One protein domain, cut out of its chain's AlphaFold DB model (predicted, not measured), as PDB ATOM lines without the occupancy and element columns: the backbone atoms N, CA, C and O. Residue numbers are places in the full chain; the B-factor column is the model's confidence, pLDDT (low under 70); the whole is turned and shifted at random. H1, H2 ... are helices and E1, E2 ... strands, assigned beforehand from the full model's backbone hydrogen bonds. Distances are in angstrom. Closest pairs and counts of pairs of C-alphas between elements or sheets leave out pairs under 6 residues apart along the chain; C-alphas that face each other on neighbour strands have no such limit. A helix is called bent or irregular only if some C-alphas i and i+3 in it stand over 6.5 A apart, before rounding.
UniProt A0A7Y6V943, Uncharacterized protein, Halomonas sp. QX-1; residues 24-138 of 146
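What this domain is: This is residues 24 to 138 of the 146 residues of an uncharacterized protein of Halomonas sp. QX-1 (UniProt A0A7Y6V943). A strongly twisted sheet of five strands makes the body of the domain, with E4 and E5 at its core; helix H1 crosses over E5 near the bend in that strand, and the shorter helix H2 stands over the edge strand E1. A tail, residues 24 to 37, leads into H1, and a long loop, residues 85 to 99, joins E2 to E3. The printed part has 115 residues, with two named helices and five named strands in the order H1, E1, H2, E2, E3, E4, E5; the antiparallel sheet runs E1, E5, E4, E3, E2, and the class is mixed, helices and strands. The whole is compact and rounded, with a radius of gyration of the C-alphas of 13.6 A and spans of 34 by 32 by 28 A.

Where its parts are: Residues 24 to 37 hold no named element. H1, residues 38 to 50, begins at C-alpha 38 (407.381, 382.285, 419.747) and is 19.2 A long; it is irregular, with C-alphas 39 and 42 7.5 A apart. E1 is residues 58 to 60, and H2, residues 61 to 70, measures 14.4 A. E2 is residues 79 to 84. E3, residues 100 to 108, is 25.0 A long, and E4, residues 113 to 122, is 28.4 A. E5, residues 127 to 137, is 30.3 A long, bends by 54 degrees at residue 134 and ends at C-alpha 137 (396.605, 394.358, 425.245).

How they stand to each other: E2, E3, E4 and E5 form a meander, each strand the antiparallel neighbour of the one before, and each successive pair is a hairpin. Within hydrogen-bond range are N 82 and O 105 of E2 and E3, 2.8 A; N 104 and O 117 of E3 and E4, 2.9 A; and N 118 and O 131 of E4 and E5, 2.8 A. On the other side of E5 from E4, E1 is antiparallel to E5, with N 59 and O 130 2.9 A apart. H1 is on the sheet at a height of 6.9 A, over E5 and only just over E4, with 3 C-alphas falling on E4. It runs across the strands, at 75 degrees to E5 on the local plane; the closest C-alphas of H1 and E5 are those of Tyr 44 and Leu 135, 5.3 A. H2 is on one face of the sheet, making two layers, over E1 at a height of 8.8 A, and only just stands up from it, rising 42 degrees. The closest C-alphas of H2 and E5 are those of Tyr 61 and Ser 129, 5.2 A. H1 and H2 are apart. In H2 every O i to N i+4 pair is within hydrogen-bond range, in H1 7 of 9.

The domain as a whole: The C-alphas farthest apart, those of Glu 39 and Asp 124, are 37.6 A from each other. The printed part has no cut; the link from E2 to E3 is long. The mean pLDDT of the printed part is 81.7, and it is under 70 at residues 24 to 37, 74 to 77 and 98.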
ATOM      1  N   VAL A  24     406.970 385.963 408.095       53.47
ATOM      2  CA  VAL A  24     405.988 386.361 407.088       53.47
ATOM      3  C   VAL A  24     406.560 387.540 406.308       53.47
ATOM      4  O   VAL A  24     406.844 388.594 406.881       53.47
ATOM      5  N   ASN A  25     406.738 387.361 404.999       50.94
ATOM      6  CA  ASN A  25     407.107 388.440 404.086       50.94
ATOM      7  C   ASN A  25     405.840 388.959 403.396       50.94
ATOM      8  O   ASN A  25     405.205 388.221 402.648       50.94
ATOM      9  N   ALA A  26     405.491 390.223 403.631       49.94
ATOM     10  CA  ALA A  26     404.538 390.946 402.797       49.94
ATOM     11  C   ALA A  26     405.288 391.484 401.566       49.94
ATOM     12  O   ALA A  26     406.184 392.322 401.697       49.94
ATOM     13  N   GLU A  27     404.981 390.980 400.371       42.31
ATOM     14  CA  GLU A  27     405.521 391.526 399.121       42.31
ATOM     15  C   GLU A  27     404.732 392.788 398.730       42.31
ATOM     16  O   GLU A  27     403.810 392.746 397.922       42.31
ATOM     17  N   GLY A  28     405.101 393.927 399.325       38.94
ATOM     18  CA  GLY A  28     404.519 395.239 399.033       38.94
ATOM     19  C   GLY A  28     405.331 396.370 399.666       38.94
ATOM     20  O   GLY A  28     405.215 396.602 400.857       38.94
ATOM     21  N   ASN A  29     406.207 396.994 398.864       39.88
ATOM     22  CA  ASN A  29     407.012 398.237 399.000       39.88
ATOM     23  C   ASN A  29     407.593 398.734 400.357       39.88
ATOM     24  O   ASN A  29     408.341 399.710 400.357       39.88
ATOM     25  N   SER A  30     407.381 398.049 401.476       44.28
ATOM     26  CA  SER A  30     407.961 398.335 402.793       44.28
ATOM     27  C   SER A  30     408.227 396.996 403.486       44.28
ATOM     28  O   SER A  30     407.482 396.569 404.362       44.28
ATOM     29  N   GLY A  31     409.257 396.278 403.026       45.53
ATOM     30  CA  GLY A  31     409.619 394.923 403.466       45.53
ATOM     31  C   GLY A  31     410.118 394.827 404.913       45.53
ATOM     32  O   GLY A  31     411.243 394.392 405.150       45.53
ATOM     33  N   ALA A  32     409.300 395.221 405.886       52.47
ATOM     34  CA  ALA A  32     409.494 394.851 407.275       52.47
ATOM     35  C   ALA A  32     408.975 393.419 407.452       52.47
ATOM     36  O   ALA A  32     407.770 393.173 407.488       52.47
ATOM     37  N   ALA A  33     409.903 392.468 407.511       58.62
ATOM     38  CA  ALA A  33     409.612 391.102 407.913       58.62
ATOM     39  C   ALA A  33     409.022 391.118 409.332       58.62
ATOM     40  O   ALA A  33     409.700 391.531 410.274       58.62
ATOM     41  N   ILE A  34     407.774 390.668 409.496       64.94
ATOM     42  CA  ILE A  34     407.185 390.533 410.830       64.94
ATOM     43  C   ILE A  34     407.771 389.274 411.461       64.94
ATOM     44  O   ILE A  34     407.530 388.156 411.000       64.94
ATOM     45  N   GLN A  35     408.539 389.453 412.534       67.00
ATOM     46  CA  GLN A  35     408.985 388.337 413.356       67.00
ATOM     47  C   GLN A  35     407.929 388.034 414.411       67.00
ATOM     48  O   GLN A  35     407.695 388.841 415.308       67.00
ATOM     49  N   VAL A  36     407.296 386.867 414.331       67.88
ATOM     50  CA  VAL A  36     406.389 386.392 415.380       67.88
ATOM     51  C   VAL A  36     407.225 385.791 416.513       67.88
ATOM     52  O   VAL A  36     407.818 384.723 416.348       67.88
ATOM     53  N   ASN A  37     407.294 386.480 417.659       69.50
ATOM     54  CA  ASN A  37     407.992 385.966 418.837       69.50
ATOM     55  C   ASN A  37     407.253 384.731 419.381       69.50
ATOM     56  O   ASN A  37     406.123 384.826 419.858       69.50
ATOM     57  N   GLN A  38     407.915 383.575 419.310       70.88
ATOM     58  CA  GLN A  38     407.381 382.285 419.747       70.88
ATOM     59  C   GLN A  38     407.119 382.233 421.259       70.88
ATOM     60  O   GLN A  38     406.246 381.487 421.695       70.88
ATOM     61  N   GLU A  39     407.849 383.023 422.053       77.06
ATOM     62  CA  GLU A  39     407.709 383.057 423.512       77.06
ATOM     63  C   GLU A  39     406.329 383.579 423.944       77.06
ATOM     64  O   GLU A  39     405.809 383.129 424.962       77.06
ATOM     65  N   ASN A  40     405.695 384.421 423.119       82.12
ATOM     66  CA  ASN A  40     404.394 385.032 423.404       82.12
ATOM     67  C   ASN A  40     403.214 384.308 422.729       82.12
ATOM     68  O   ASN A  40     402.071 384.737 422.860       82.12
ATOM     69  N   LEU A  41     403.445 383.210 421.997       83.75
ATOM     70  CA  LEU A  41     402.374 382.529 421.250       83.75
ATOM     71  C   LEU A  41     401.243 382.014 422.140       83.75
ATOM     72  O   LEU A  41     400.093 381.970 421.707       83.75
ATOM     73  N   ALA A  42     401.565 381.578 423.359       87.25
ATOM     74  CA  ALA A  42     400.551 381.135 424.308       87.25
ATOM     75  C   ALA A  42     399.610 382.291 424.679       87.25
ATOM     76  O   ALA A  42     398.394 382.111 424.653       87.25
ATOM     77  N   ASP A  43     400.174 383.472 424.925       87.94
ATOM     78  CA  ASP A  43     399.421 384.674 425.273       87.94
ATOM     79  C   ASP A  43     398.585 385.155 424.083       87.94
ATOM     80  O   ASP A  43     397.407 385.461 424.237       87.94
ATOM     81  N   TYR A  44     399.143 385.124 422.867       88.88
ATOM     82  CA  TYR A  44     398.405 385.477 421.653       88.88
ATOM     83  C   TYR A  44     397.213 384.553 421.399       88.88
ATOM     84  O   TYR A  44     396.124 385.026 421.077       88.88
ATOM     85  N   ARG A  45     397.393 383.238 421.573       90.12
ATOM     86  CA  ARG A  45     396.300 382.261 421.456       90.12
ATOM     87  C   ARG A  45     395.236 382.471 422.522       90.12
ATOM     88  O   ARG A  45     394.055 382.350 422.211       90.12
ATOM     89  N   GLN A  46     395.650 382.767 423.753       91.12
ATOM     90  CA  GLN A  46     394.722 383.024 424.847       91.12
ATOM     91  C   GLN A  46     393.893 384.282 424.570       91.12
ATOM     92  O   GLN A  46     392.671 384.196 424.573       91.12
ATOM     93  N   LEU A  47     394.538 385.399 424.219       90.06
ATOM     94  CA  LEU A  47     393.853 386.640 423.849       90.06
ATOM     95  C   LEU A  47     392.921 386.440 422.652       90.06
ATOM     96  O   LEU A  47     391.778 386.879 422.694       90.06
ATOM     97  N   ALA A  48     393.365 385.740 421.604       90.69
ATOM     98  CA  ALA A  48     392.506 385.435 420.463       90.69
ATOM     99  C   ALA A  48     391.264 384.649 420.910       90.69
ATOM    100  O   ALA A  48     390.149 385.047 420.593       90.69
ATOM    101  N   SER A  49     391.445 383.602 421.722       91.75
ATOM    102  CA  SER A  49     390.343 382.798 422.257       91.75
ATOM    103  C   SER A  49     389.384 383.610 423.131       91.75
ATOM    104  O   SER A  49     388.174 383.399 423.051       91.75
ATOM    105  N   ASP A  50     389.891 384.524 423.960       90.25
ATOM    106  CA  ASP A  50     389.075 385.399 424.812       90.25
ATOM    107  C   ASP A  50     388.238 386.381 423.976       90.25
ATOM    108  O   ASP A  50     387.125 386.743 424.358       90.25
ATOM    109  N   LEU A  51     388.738 386.736 422.790       89.06
ATOM    110  CA  LEU A  51     388.043 387.519 421.770       89.06
ATOM    111  C   LEU A  51     387.218 386.660 420.798       89.06
ATOM    112  O   LEU A  51     386.764 387.171 419.778       89.06
ATOM    113  N   GLY A  52     387.042 385.359 421.052       90.31
ATOM    114  CA  GLY A  52     386.292 384.461 420.166       90.31
ATOM    115  C   GLY A  52     386.927 384.246 418.784       90.31
ATOM    116  O   GLY A  52     386.226 383.895 417.838       90.31
ATOM    117  N   LEU A  53     388.236 384.468 418.661       91.25
ATOM    118  CA  LEU A  53     389.039 384.254 417.461       91.25
ATOM    119  C   LEU A  53     389.955 383.028 417.605       91.25
ATOM    120  O   LEU A  53     390.313 382.591 418.698       91.25
ATOM    121  N   GLU A  54     390.405 382.515 416.468       91.19
ATOM    122  CA  GLU A  54     391.352 381.419 416.329       91.19
ATOM    123  C   GLU A  54     392.657 381.967 415.743       91.19
ATOM    124  O   GLU A  54     392.700 382.473 414.626       91.19
ATOM    125  N   TYR A  55     393.739 381.891 416.518       87.31
ATOM    126  CA  TYR A  55     395.020 382.501 416.150       87.31
ATOM    127  C   TYR A  55     395.715 381.822 414.958       87.31
ATOM    128  O   TYR A  55     396.252 382.497 414.091       87.31
ATOM    129  N   ASP A  56     395.701 380.487 414.905       86.25
ATOM    130  CA  ASP A  56     396.371 379.698 413.856       86.25
ATOM    131  C   ASP A  56     395.429 379.372 412.674       86.25
ATOM    132  O   ASP A  56     395.634 378.386 411.962       86.25
ATOM    133  N   HIS A  57     394.370 380.167 412.498       88.50
ATOM    134  CA  HIS A  57     393.363 379.980 411.457       88.50
ATOM    135  C   HIS A  57     393.500 381.033 410.360       88.50
ATOM    136  O   HIS A  57     393.642 382.226 410.635       88.50
ATOM    137  N   GLU A  58     393.423 380.578 409.110       92.06
ATOM    138  CA  GLU A  58     393.330 381.461 407.952       92.06
ATOM    139  C   GLU A  58     391.857 381.693 407.627       92.06
ATOM    140  O   GLU A  58     391.167 380.809 407.119       92.06
ATOM    141  N   TYR A  59     391.380 382.901 407.906       91.00
ATOM    142  CA  TYR A  59     390.003 383.286 407.649       91.00
ATOM    143  C   TYR A  59     389.814 383.676 406.190       91.00
ATOM    144  O   TYR A  59     390.582 384.478 405.657       91.00
ATOM    145  N   GLY A  60     388.717 383.249 405.565       92.81
ATOM    146  CA  GLY A  60     388.198 383.993 404.413       92.81
ATOM    147  C   GLY A  60     387.738 385.391 404.850       92.81
ATOM    148  O   GLY A  60     387.257 385.558 405.965       92.81
ATOM    149  N   TYR A  61     387.822 386.417 403.997       88.31
ATOM    150  CA  TYR A  61     387.470 387.784 404.422       88.31
ATOM    151  C   TYR A  61     386.041 387.914 404.991       88.31
ATOM    152  O   TYR A  61     385.831 388.596 405.990       88.31
ATOM    153  N   SER A  62     385.050 387.231 404.404       88.75
ATOM    154  CA  SER A  62     383.683 387.218 404.949       88.75
ATOM    155  C   SER A  62     383.602 386.525 406.309       88.75
ATOM    156  O   SER A  62     382.918 387.001 407.204       88.75
ATOM    157  N   GLU A  63     384.341 385.429 406.474       92.31
ATOM    158  CA  GLU A  63     384.429 384.687 407.732       92.31
ATOM    159  C   GLU A  63     385.101 385.526 408.823       92.31
ATOM    160  O   GLU A  63     384.643 385.539 409.958       92.31
ATOM    161  N   TRP A  64     386.138 386.291 408.469       90.81
ATOM    162  CA  TRP A  64     386.793 387.245 409.361       90.81
ATOM    163  C   TRP A  64     385.826 388.327 409.852       90.81
ATOM    164  O   TRP A  64     385.790 388.646 411.041       90.81
ATOM    165  N   VAL A  65     385.020 388.892 408.947       88.38
ATOM    166  CA  VAL A  65     383.989 389.879 409.302       88.38
ATOM    167  C   VAL A  65     382.946 389.266 410.237       88.38
ATOM    168  O   VAL A  65     382.598 389.892 411.239       88.38
ATOM    169  N   ASP A  66     382.488 388.047 409.951       89.19
ATOM    170  CA  ASP A  66     381.513 387.343 410.785       89.19
ATOM    171  C   ASP A  66     382.082 387.008 412.173       89.19
ATOM    172  O   ASP A  66     381.408 387.246 413.176       89.19
ATOM    173  N   ALA A  67     383.322 386.514 412.252       88.19
ATOM    174  CA  ALA A  67     383.997 386.183 413.507       88.19
ATOM    175  C   ALA A  67     384.117 387.411 414.421       88.19
ATOM    176  O   ALA A  67     383.710 387.369 415.581       88.19
ATOM    177  N   LYS A  68     384.566 388.542 413.865       87.44
ATOM    178  CA  LYS A  68     384.609 389.838 414.557       87.44
ATOM    179  C   LYS A  68     383.230 390.330 415.002       87.44
ATOM    180  O   LYS A  68     383.066 390.840 416.106       87.44
ATOM    181  N   GLY A  69     382.218 390.166 414.148       83.19
ATOM    182  CA  GLY A  69     380.845 390.554 414.464       83.19
ATOM    183  C   GLY A  69     380.240 389.748 415.616       83.19
ATOM    184  O   GLY A  69     379.468 390.293 416.401       83.19
ATOM    185  N   GLN A  70     380.596 388.466 415.740       84.69
ATOM    186  CA  GLN A  70     380.127 387.593 416.820       84.69
ATOM    187  C   GLN A  70     380.794 387.887 418.164       84.69
ATOM    188  O   GLN A  70     380.163 387.690 419.200       84.69
ATOM    189  N   SER A  71     382.042 388.355 418.152       78.00
ATOM    190  CA  SER A  71     382.786 388.679 419.366       78.00
ATOM    191  C   SER A  71     382.649 390.125 419.824       78.00
ATOM    192  O   SER A  71     383.321 390.505 420.773       78.00
ATOM    193  N   GLU A  72     381.821 390.936 419.155       79.75
ATOM    194  CA  GLU A  72     381.750 392.401 419.325       79.75
ATOM    195  C   GLU A  72     383.102 393.117 419.086       79.75
ATOM    196  O   GLU A  72     383.229 394.330 419.267       79.75
ATOM    197  N   LEU A  73     384.122 392.399 418.607       75.94
ATOM    198  CA  LEU A  73     385.428 392.935 418.262       75.94
ATOM    199  C   LEU A  73     385.307 393.730 416.959       75.94
ATOM    200  O   LEU A  73     385.355 393.186 415.858       75.94
ATOM    201  N   GLY A  74     385.125 395.043 417.069       62.09
ATOM    202  CA  GLY A  74     384.909 395.907 415.909       62.09
ATOM    203  C   GLY A  74     383.453 396.273 415.655       62.09
ATOM    204  O   GLY A  74     383.096 396.558 414.507       62.09
ATOM    205  N   SER A  75     382.629 396.334 416.708       67.44
ATOM    206  CA  SER A  75     381.457 397.215 416.747       67.44
ATOM    207  C   SER A  75     381.790 398.541 416.049       67.44
ATOM    208  O   SER A  75     382.809 399.178 416.330       67.44
ATOM    209  N   ALA A  76     380.972 398.917 415.062       57.19
ATOM    210  CA  ALA A  76     381.275 400.025 414.161       57.19
ATOM    211  C   ALA A  76     381.588 401.314 414.948       57.19
ATOM    212  O   ALA A  76     380.696 401.899 415.559       57.19
ATOM    213  N   GLY A  77     382.852 401.750 414.901       61.16
ATOM    214  CA  GLY A  77     383.338 402.970 415.553       61.16
ATOM    215  C   GLY A  77     384.341 402.771 416.693       61.16
ATOM    216  O   GLY A  77     384.840 403.770 417.199       61.16
ATOM    217  N   GLU A  78     384.664 401.535 417.082       81.25
ATOM    218  CA  GLU A  78     385.567 401.261 418.217       81.25
ATOM    219  C   GLU A  78     386.954 400.751 417.804       81.25
ATOM    220  O   GLU A  78     387.674 400.195 418.631       81.25
ATOM    221  N   TYR A  79     387.336 400.945 416.536       88.00
ATOM    222  CA  TYR A  79     388.664 400.582 416.049       88.00
ATOM    223  C   TYR A  79     389.410 401.742 415.384       88.00
ATOM    224  O   TYR A  79     388.809 402.669 414.838       88.00
ATOM    225  N   GLU A  80     390.737 401.656 415.411       88.88
ATOM    226  CA  GLU A  80     391.678 402.599 414.813       88.88
ATOM    227  C   GLU A  80     392.787 401.821 414.096       88.88
ATOM    228  O   GLU A  80     393.422 400.951 414.692       88.88
ATOM    229  N   PHE A  81     393.053 402.139 412.827       89.50
ATOM    230  CA  PHE A  81     394.262 401.655 412.161       89.50
ATOM    231  C   PHE A  81     395.472 402.387 412.740       89.50
ATOM    232  O   PHE A  81     395.493 403.618 412.770       89.50
ATOM    233  N   LEU A  82     396.472 401.639 413.201       89.38
ATOM    234  CA  LEU A  82     397.705 402.192 413.759       89.38
ATOM    235  C   LEU A  82     398.833 402.243 412.731       89.38
ATOM    236  O   LEU A  82     399.559 403.233 412.684       89.38
ATOM    237  N   ASP A  83     398.970 401.194 411.919       87.75
ATOM    238  CA  ASP A  83     400.021 401.098 410.905       87.75
ATOM    239  C   ASP A  83     399.632 400.125 409.780       87.75
ATOM    240  O   ASP A  83     398.833 399.207 409.988       87.75
ATOM    241  N   CYS A  84     400.202 400.317 408.591       87.38
ATOM    242  CA  CYS A  84     399.975 399.488 407.412       87.38
ATOM    243  C   CYS A  84     401.259 399.393 406.577       87.38
ATOM    244  O   CYS A  84     401.834 400.411 406.193       87.38
ATOM    245  N   SER A  85     401.650 398.184 406.171       85.19
ATOM    246  CA  SER A  85     402.822 397.972 405.288       85.19
ATOM    247  C   SER A  85     402.777 398.740 403.963       85.19
ATOM    248  O   SER A  85     403.808 399.211 403.480       85.19
ATOM    249  N   ASN A  86     401.586 398.892 403.386       83.81
ATOM    250  CA  ASN A  86     401.384 399.632 402.139       83.81
ATOM    251  C   ASN A  86     401.245 401.148 402.346       83.81
ATOM    252  O   ASN A  86     401.096 401.891 401.378       83.81
ATOM    253  N   GLY A  87     401.317 401.618 403.591       83.31
ATOM    254  CA  GLY A  87     401.074 403.004 403.959       83.31
ATOM    255  C   GLY A  87     399.605 403.304 404.253       83.31
ATOM    256  O   GLY A  87     398.689 402.540 403.935       83.31
ATOM    257  N   MET A  88     399.400 404.450 404.899       84.81
ATOM    258  CA  MET A  88     398.086 404.991 405.225       84.81
ATOM    259  C   MET A  88     397.689 406.088 404.243       84.81
ATOM    260  O   MET A  88     398.499 406.936 403.869       84.81
ATOM    261  N   GLN A  89     396.414 406.098 403.872       85.81
ATOM    262  CA  GLN A  89     395.784 407.180 403.124       85.81
ATOM    263  C   GLN A  89     395.481 408.373 404.048       85.81
ATOM    264  O   GLN A  89     395.379 408.217 405.266       85.81
ATOM    265  N   ASP A  90     395.218 409.549 403.467       78.00
ATOM    266  CA  ASP A  90     394.956 410.816 404.185       78.00
ATOM    267  C   ASP A  90     393.772 410.770 405.182       78.00
ATOM    268  O   ASP A  90     393.590 411.680 405.990       78.00
ATOM    269  N   HIS A  91     392.962 409.709 405.145       77.69
ATOM    270  CA  HIS A  91     391.817 409.485 406.030       77.69
ATOM    271  C   HIS A  91     392.045 408.395 407.091       77.69
ATOM    272  O   HIS A  91     391.083 407.961 407.718       77.69
ATOM    273  N   GLY A  92     393.288 407.946 407.299       80.38
ATOM    274  CA  GLY A  92     393.620 406.946 408.321       80.38
ATOM    275  C   GLY A  92     393.165 405.526 407.974       80.38
ATOM    276  O   GLY A  92     392.945 404.718 408.867       80.38
ATOM    277  N   MET A  93     392.994 405.229 406.684       83.19
ATOM    278  CA  MET A  93     392.726 403.878 406.177       83.19
ATOM    279  C   MET A  93     393.984 403.327 405.507       83.19
ATOM    280  O   MET A  93     394.731 404.102 404.904       83.19
ATOM    281  N   CYS A  94     394.201 402.014 405.553       84.94
ATOM    282  CA  CYS A  94     395.305 401.400 404.818       84.94
ATOM    283  C   CYS A  94     395.120 401.528 403.296       84.94
ATOM    284  O   CYS A  94     394.000 401.570 402.776       84.94
ATOM    285  N   ASP A  95     396.226 401.612 402.557       84.62
ATOM    286  CA  ASP A  95     396.210 401.464 401.101       84.62
ATOM    287  C   ASP A  95     396.126 399.978 400.723       84.62
ATOM    288  O   ASP A  95     397.070 399.203 400.891       84.62
ATOM    289  N   TYR A  96     394.956 399.573 400.234       76.69
ATOM    290  CA  TYR A  96     394.633 398.167 400.019       76.69
ATOM    291  C   TYR A  96     395.114 397.595 398.683       76.69
ATOM    292  O   TYR A  96     395.086 396.377 398.515       76.69
ATOM    293  N   GLY A  97     395.612 398.422 397.755       70.25
ATOM    294  CA  GLY A  97     396.024 397.955 396.427       70.25
ATOM    295  C   GLY A  97     394.951 397.106 395.713       70.25
ATOM    296  O   GLY A  97     393.797 397.042 396.125       70.25
ATOM    297  N   ALA A  98     395.311 396.468 394.596       65.69
ATOM    298  CA  ALA A  98     394.425 395.509 393.917       65.69
ATOM    299  C   ALA A  98     394.838 394.051 394.157       65.69
ATOM    300  O   ALA A  98     394.000 393.165 394.099       65.69
ATOM    301  N   ASN A  99     396.122 393.794 394.410       77.25
ATOM    302  CA  ASN A  99     396.687 392.456 394.535       77.25
ATOM    303  C   ASN A  99     397.832 392.459 395.539       77.25
ATOM    304  O   ASN A  99     398.588 393.430 395.605       77.25
ATOM    305  N   GLY A 100     398.002 391.330 396.223       83.81
ATOM    306  CA  GLY A 100     399.174 391.043 397.035       83.81
ATOM    307  C   GLY A 100     398.848 390.782 398.497       83.81
ATOM    308  O   GLY A 100     397.694 390.671 398.907       83.81
ATOM    309  N   THR A 101     399.916 390.675 399.273       85.81
ATOM    310  CA  THR A 101     399.867 390.418 400.706       85.81
ATOM    311  C   THR A 101     400.446 391.611 401.436       85.81
ATOM    312  O   THR A 101     401.573 392.021 401.161       85.81
ATOM    313  N   TYR A 102     399.692 392.130 402.392       86.00
ATOM    314  CA  TYR A 102     400.091 393.230 403.252       86.00
ATOM    315  C   TYR A 102     399.707 392.912 404.691       86.00
ATOM    316  O   TYR A 102     398.888 392.039 404.965       86.00
ATOM    317  N   TRP A 103     400.330 393.606 405.628       87.94
ATOM    318  CA  TRP A 103     399.920 393.608 407.021       87.94
ATOM    319  C   TRP A 103     399.349 394.962 407.423       87.94
ATOM    320  O   TRP A 103     399.740 395.999 406.870       87.94
ATOM    321  N   GLU A 104     398.461 394.931 408.411       89.19
ATOM    322  CA  GLU A 104     397.908 396.097 409.095       89.19
ATOM    323  C   GLU A 104     397.812 395.844 410.606       89.19
ATOM    324  O   GLU A 104     397.597 394.716 411.057       89.19
ATOM    325  N   SER A 105     398.001 396.908 411.386       90.94
ATOM    326  CA  SER A 105     397.826 396.929 412.836       90.94
ATOM    327  C   SER A 105     396.557 397.701 413.177       90.94
ATOM    328  O   SER A 105     396.387 398.845 412.745       90.94
ATOM    329  N   VAL A 106     395.657 397.077 413.934       91.38
ATOM    330  CA  VAL A 106     394.340 397.626 414.271       91.38
ATOM    331  C   VAL A 106     394.134 397.568 415.777       91.38
ATOM    332  O   VAL A 106     394.154 396.491 416.370       91.38
ATOM    333  N   TYR A 107     393.911 398.726 416.389       91.88
ATOM    334  CA  TYR A 107     393.548 398.846 417.796       91.88
ATOM    335  C   TYR A 107     392.032 398.845 417.961       91.88
ATOM    336  O   TYR A 107     391.348 399.576 417.254       91.88
ATOM    337  N   TYR A 108     391.525 398.066 418.911       91.25
ATOM    338  CA  TYR A 108     390.121 397.981 419.296       91.25
ATOM    339  C   TYR A 108     389.967 398.493 420.730       91.25
ATOM    340  O   TYR A 108     390.362 397.831 421.690       91.25
ATOM    341  N   SER A 109     389.397 399.689 420.889       90.00
ATOM    342  CA  SER A 109     389.340 400.386 422.181       90.00
ATOM    343  C   SER A 109     388.368 399.765 423.181       90.00
ATOM    344  O   SER A 109     388.507 399.969 424.382       90.00
ATOM    345  N   ASN A 110     387.374 399.018 422.703       88.06
ATOM    346  CA  ASN A 110     386.391 398.342 423.548       88.06
ATOM    347  C   ASN A 110     386.955 397.118 424.279       88.06
ATOM    348  O   ASN A 110     386.482 396.787 425.364       88.06
ATOM    349  N   TYR A 111     387.994 396.505 423.716       88.06
ATOM    350  CA  TYR A 111     388.734 395.403 424.330       88.06
ATOM    351  C   TYR A 111     390.121 395.812 424.823       88.06
ATOM    352  O   TYR A 111     390.821 394.986 425.395       88.06
ATOM    353  N   ASP A 112     390.505 397.073 424.597       91.00
ATOM    354  CA  ASP A 112     391.863 397.575 424.791       91.00
ATOM    355  C   ASP A 112     392.904 396.600 424.225       91.00
ATOM    356  O   ASP A 112     393.777 396.117 424.936       91.00
ATOM    357  N   VAL A 113     392.773 396.255 422.942       90.75
ATOM    358  CA  VAL A 113     393.636 395.266 422.280       90.75
ATOM    359  C   VAL A 113     394.077 395.759 420.910       90.75
ATOM    360  O   VAL A 113     393.289 396.323 420.155       90.75
ATOM    361  N   THR A 114     395.334 395.525 420.565       92.25
ATOM    362  CA  THR A 114     395.871 395.724 419.220       92.25
ATOM    363  C   THR A 114     396.090 394.373 418.550       92.25
ATOM    364  O   THR A 114     396.733 393.486 419.112       92.25
ATOM    365  N   LEU A 115     395.574 394.225 417.332       91.88
ATOM    366  CA  LEU A 115     395.815 393.077 416.464       91.88
ATOM    367  C   LEU A 115     396.796 393.473 415.368       91.88
ATOM    368  O   LEU A 115     396.613 394.504 414.725       91.88
ATOM    369  N   LEU A 116     397.772 392.615 415.093       91.56
ATOM    370  CA  LEU A 116     398.539 392.648 413.856       91.56
ATOM    371  C   LEU A 116     398.019 391.532 412.959       91.56
ATOM    372  O   LEU A 116     398.122 390.356 413.316       91.56
ATOM    373  N   ILE A 117     397.469 391.894 411.806       91.00
ATOM    374  CA  ILE A 117     396.926 390.939 410.843       91.00
ATOM    375  C   ILE A 117     397.645 391.050 409.509       91.00
ATOM    376  O   ILE A 117     398.117 392.114 409.118       91.00
ATOM    377  N   GLN A 118     397.704 389.932 408.803       90.12
ATOM    378  CA  GLN A 118     398.066 389.871 407.401       90.12
ATOM    379  C   GLN A 118     396.796 389.692 406.589       90.12
ATOM    380  O   GLN A 118     396.014 388.784 406.856       90.12
ATOM    381  N   VAL A 119     396.642 390.501 405.556       89.50
ATOM    382  CA  VAL A 119     395.600 390.344 404.555       89.50
ATOM    383  C   VAL A 119     396.266 389.969 403.241       89.50
ATOM    384  O   VAL A 119     397.239 390.594 402.816       89.50
ATOM    385  N   SER A 120     395.759 388.921 402.603       89.00
ATOM    386  CA  SER A 120     396.179 388.528 401.260       89.00
ATOM    387  C   SER A 120     394.987 388.649 400.332       89.00
ATOM    388  O   SER A 120     393.932 388.086 400.614       89.00
ATOM    389  N   SER A 121     395.151 389.377 399.234       86.12
ATOM    390  CA  SER A 121     394.106 389.599 398.242       86.12
ATOM    391  C   SER A 121     394.579 389.164 396.863       86.12
ATOM    392  O   SER A 121     395.663 389.542 396.410       86.12
ATOM    393  N   ASP A 122     393.733 388.394 396.189       84.50
ATOM    394  CA  ASP A 122     393.889 387.992 394.798       84.50
ATOM    395  C   ASP A 122     392.658 388.472 394.017       84.50
ATOM    396  O   ASP A 122     391.572 387.891 394.091       84.50
ATOM    397  N   ALA A 123     392.822 389.569 393.282       78.12
ATOM    398  CA  ALA A 123     391.786 390.159 392.447       78.12
ATOM    399  C   ALA A 123     391.420 389.299 391.236       78.12
ATOM    400  O   ALA A 123     390.302 389.446 390.740       78.12
ATOM    401  N   ASP A 124     392.298 388.406 390.767       81.50
ATOM    402  CA  ASP A 124     391.978 387.531 389.636       81.50
ATOM    403  C   ASP A 124     390.950 386.475 390.055       81.50
ATOM    404  O   ASP A 124     390.016 386.173 389.307       81.50
ATOM    405  N   SER A 125     391.085 385.940 391.271       83.25
ATOM    406  CA  SER A 125     390.091 385.037 391.861       83.25
ATOM    407  C   SER A 125     388.967 385.764 392.607       83.25
ATOM    408  O   SER A 125     387.929 385.160 392.887       83.25
ATOM    409  N   GLY A 126     389.143 387.051 392.919       81.06
ATOM    410  CA  GLY A 126     388.232 387.827 393.760       81.06
ATOM    411  C   GLY A 126     388.208 387.345 395.212       81.06
ATOM    412  O   GLY A 126     387.217 387.562 395.911       81.06
ATOM    413  N   THR A 127     389.257 386.650 395.657       85.50
ATOM    414  CA  THR A 127     389.338 386.081 397.006       85.50
ATOM    415  C   THR A 127     390.267 386.898 397.892       85.50
ATOM    416  O   THR A 127     391.182 387.586 397.435       85.50
ATOM    417  N   SER A 128     389.995 386.883 399.192       88.56
ATOM    418  CA  SER A 128     390.880 387.481 400.184       88.56
ATOM    419  C   SER A 128     390.853 386.660 401.459       88.56
ATOM    420  O   SER A 128     389.788 386.170 401.853       88.56
ATOM    421  N   SER A 129     392.015 386.527 402.083       91.50
ATOM    422  CA  SER A 129     392.192 385.847 403.358       91.50
ATOM    423  C   SER A 129     392.833 386.762 404.394       91.50
ATOM    424  O   SER A 129     393.516 387.732 404.053       91.50
ATOM    425  N   VAL A 130     392.585 386.456 405.665       91.62
ATOM    426  CA  VAL A 130     393.131 387.169 406.817       91.62
ATOM    427  C   VAL A 130     393.781 386.167 407.763       91.62
ATOM    428  O   VAL A 130     393.158 385.182 408.150       91.62
ATOM    429  N   ASN A 131     395.021 386.444 408.154       91.75
ATOM    430  CA  ASN A 131     395.772 385.686 409.148       91.75
ATOM    431  C   ASN A 131     396.112 386.582 410.338       91.75
ATOM    432  O   ASN A 131     396.549 387.722 410.162       91.75
ATOM    433  N   LEU A 132     395.952 386.057 411.549       90.56
ATOM    434  CA  LEU A 132     396.302 386.759 412.777       90.56
ATOM    435  C   LEU A 132     397.786 386.520 413.085       90.56
ATOM    436  O   LEU A 132     398.219 385.386 413.254       90.56
ATOM    437  N   LEU A 133     398.589 387.586 413.110       88.69
ATOM    438  CA  LEU A 133     400.044 387.475 413.251       88.69
ATOM    439  C   LEU A 133     400.544 387.729 414.671       88.69
ATOM    440  O   LEU A 133     401.543 387.128 415.057       88.69
ATOM    441  N   LYS A 134     399.930 388.670 415.399       90.38
ATOM    442  CA  LYS A 134     400.217 388.994 416.811       90.38
ATOM    443  C   LYS A 134     399.012 389.678 417.451       90.38
ATOM    444  O   LYS A 134     398.216 390.305 416.753       90.38
ATOM    445  N   LEU A 135     398.921 389.604 418.778       89.62
ATOM    446  CA  LEU A 135     397.972 390.380 419.578       89.62
ATOM    447  C   LEU A 135     398.678 390.953 420.804       89.62
ATOM    448  O   LEU A 135     399.548 390.302 421.371       89.62
ATOM    449  N   ALA A 136     398.272 392.130 421.254       89.38
ATOM    450  CA  ALA A 136     398.675 392.647 422.556       89.38
ATOM    451  C   ALA A 136     397.543 393.458 423.173       89.38
ATOM    452  O   ALA A 136     396.836 394.165 422.461       89.38
ATOM    453  N   GLU A 137     397.400 393.384 424.492       89.75
ATOM    454  CA  GLU A 137     396.605 394.358 425.245       89.75
ATOM    455  C   GLU A 137     397.223 395.751 425.100       89.75
ATOM    456  O   GLU A 137     398.440 395.864 424.996       89.75
ATOM    457  N   GLY A 138     396.402 396.798 425.120       90.44
ATOM    458  CA  GLY A 138     396.786 398.192 424.952       90.44
ATOM    459  C   GLY A 138     396.923 398.638 423.494       90.44
ATOM    460  O   GLY A 138     396.885 397.852 422.546       90.44
TER     461      GLY A 138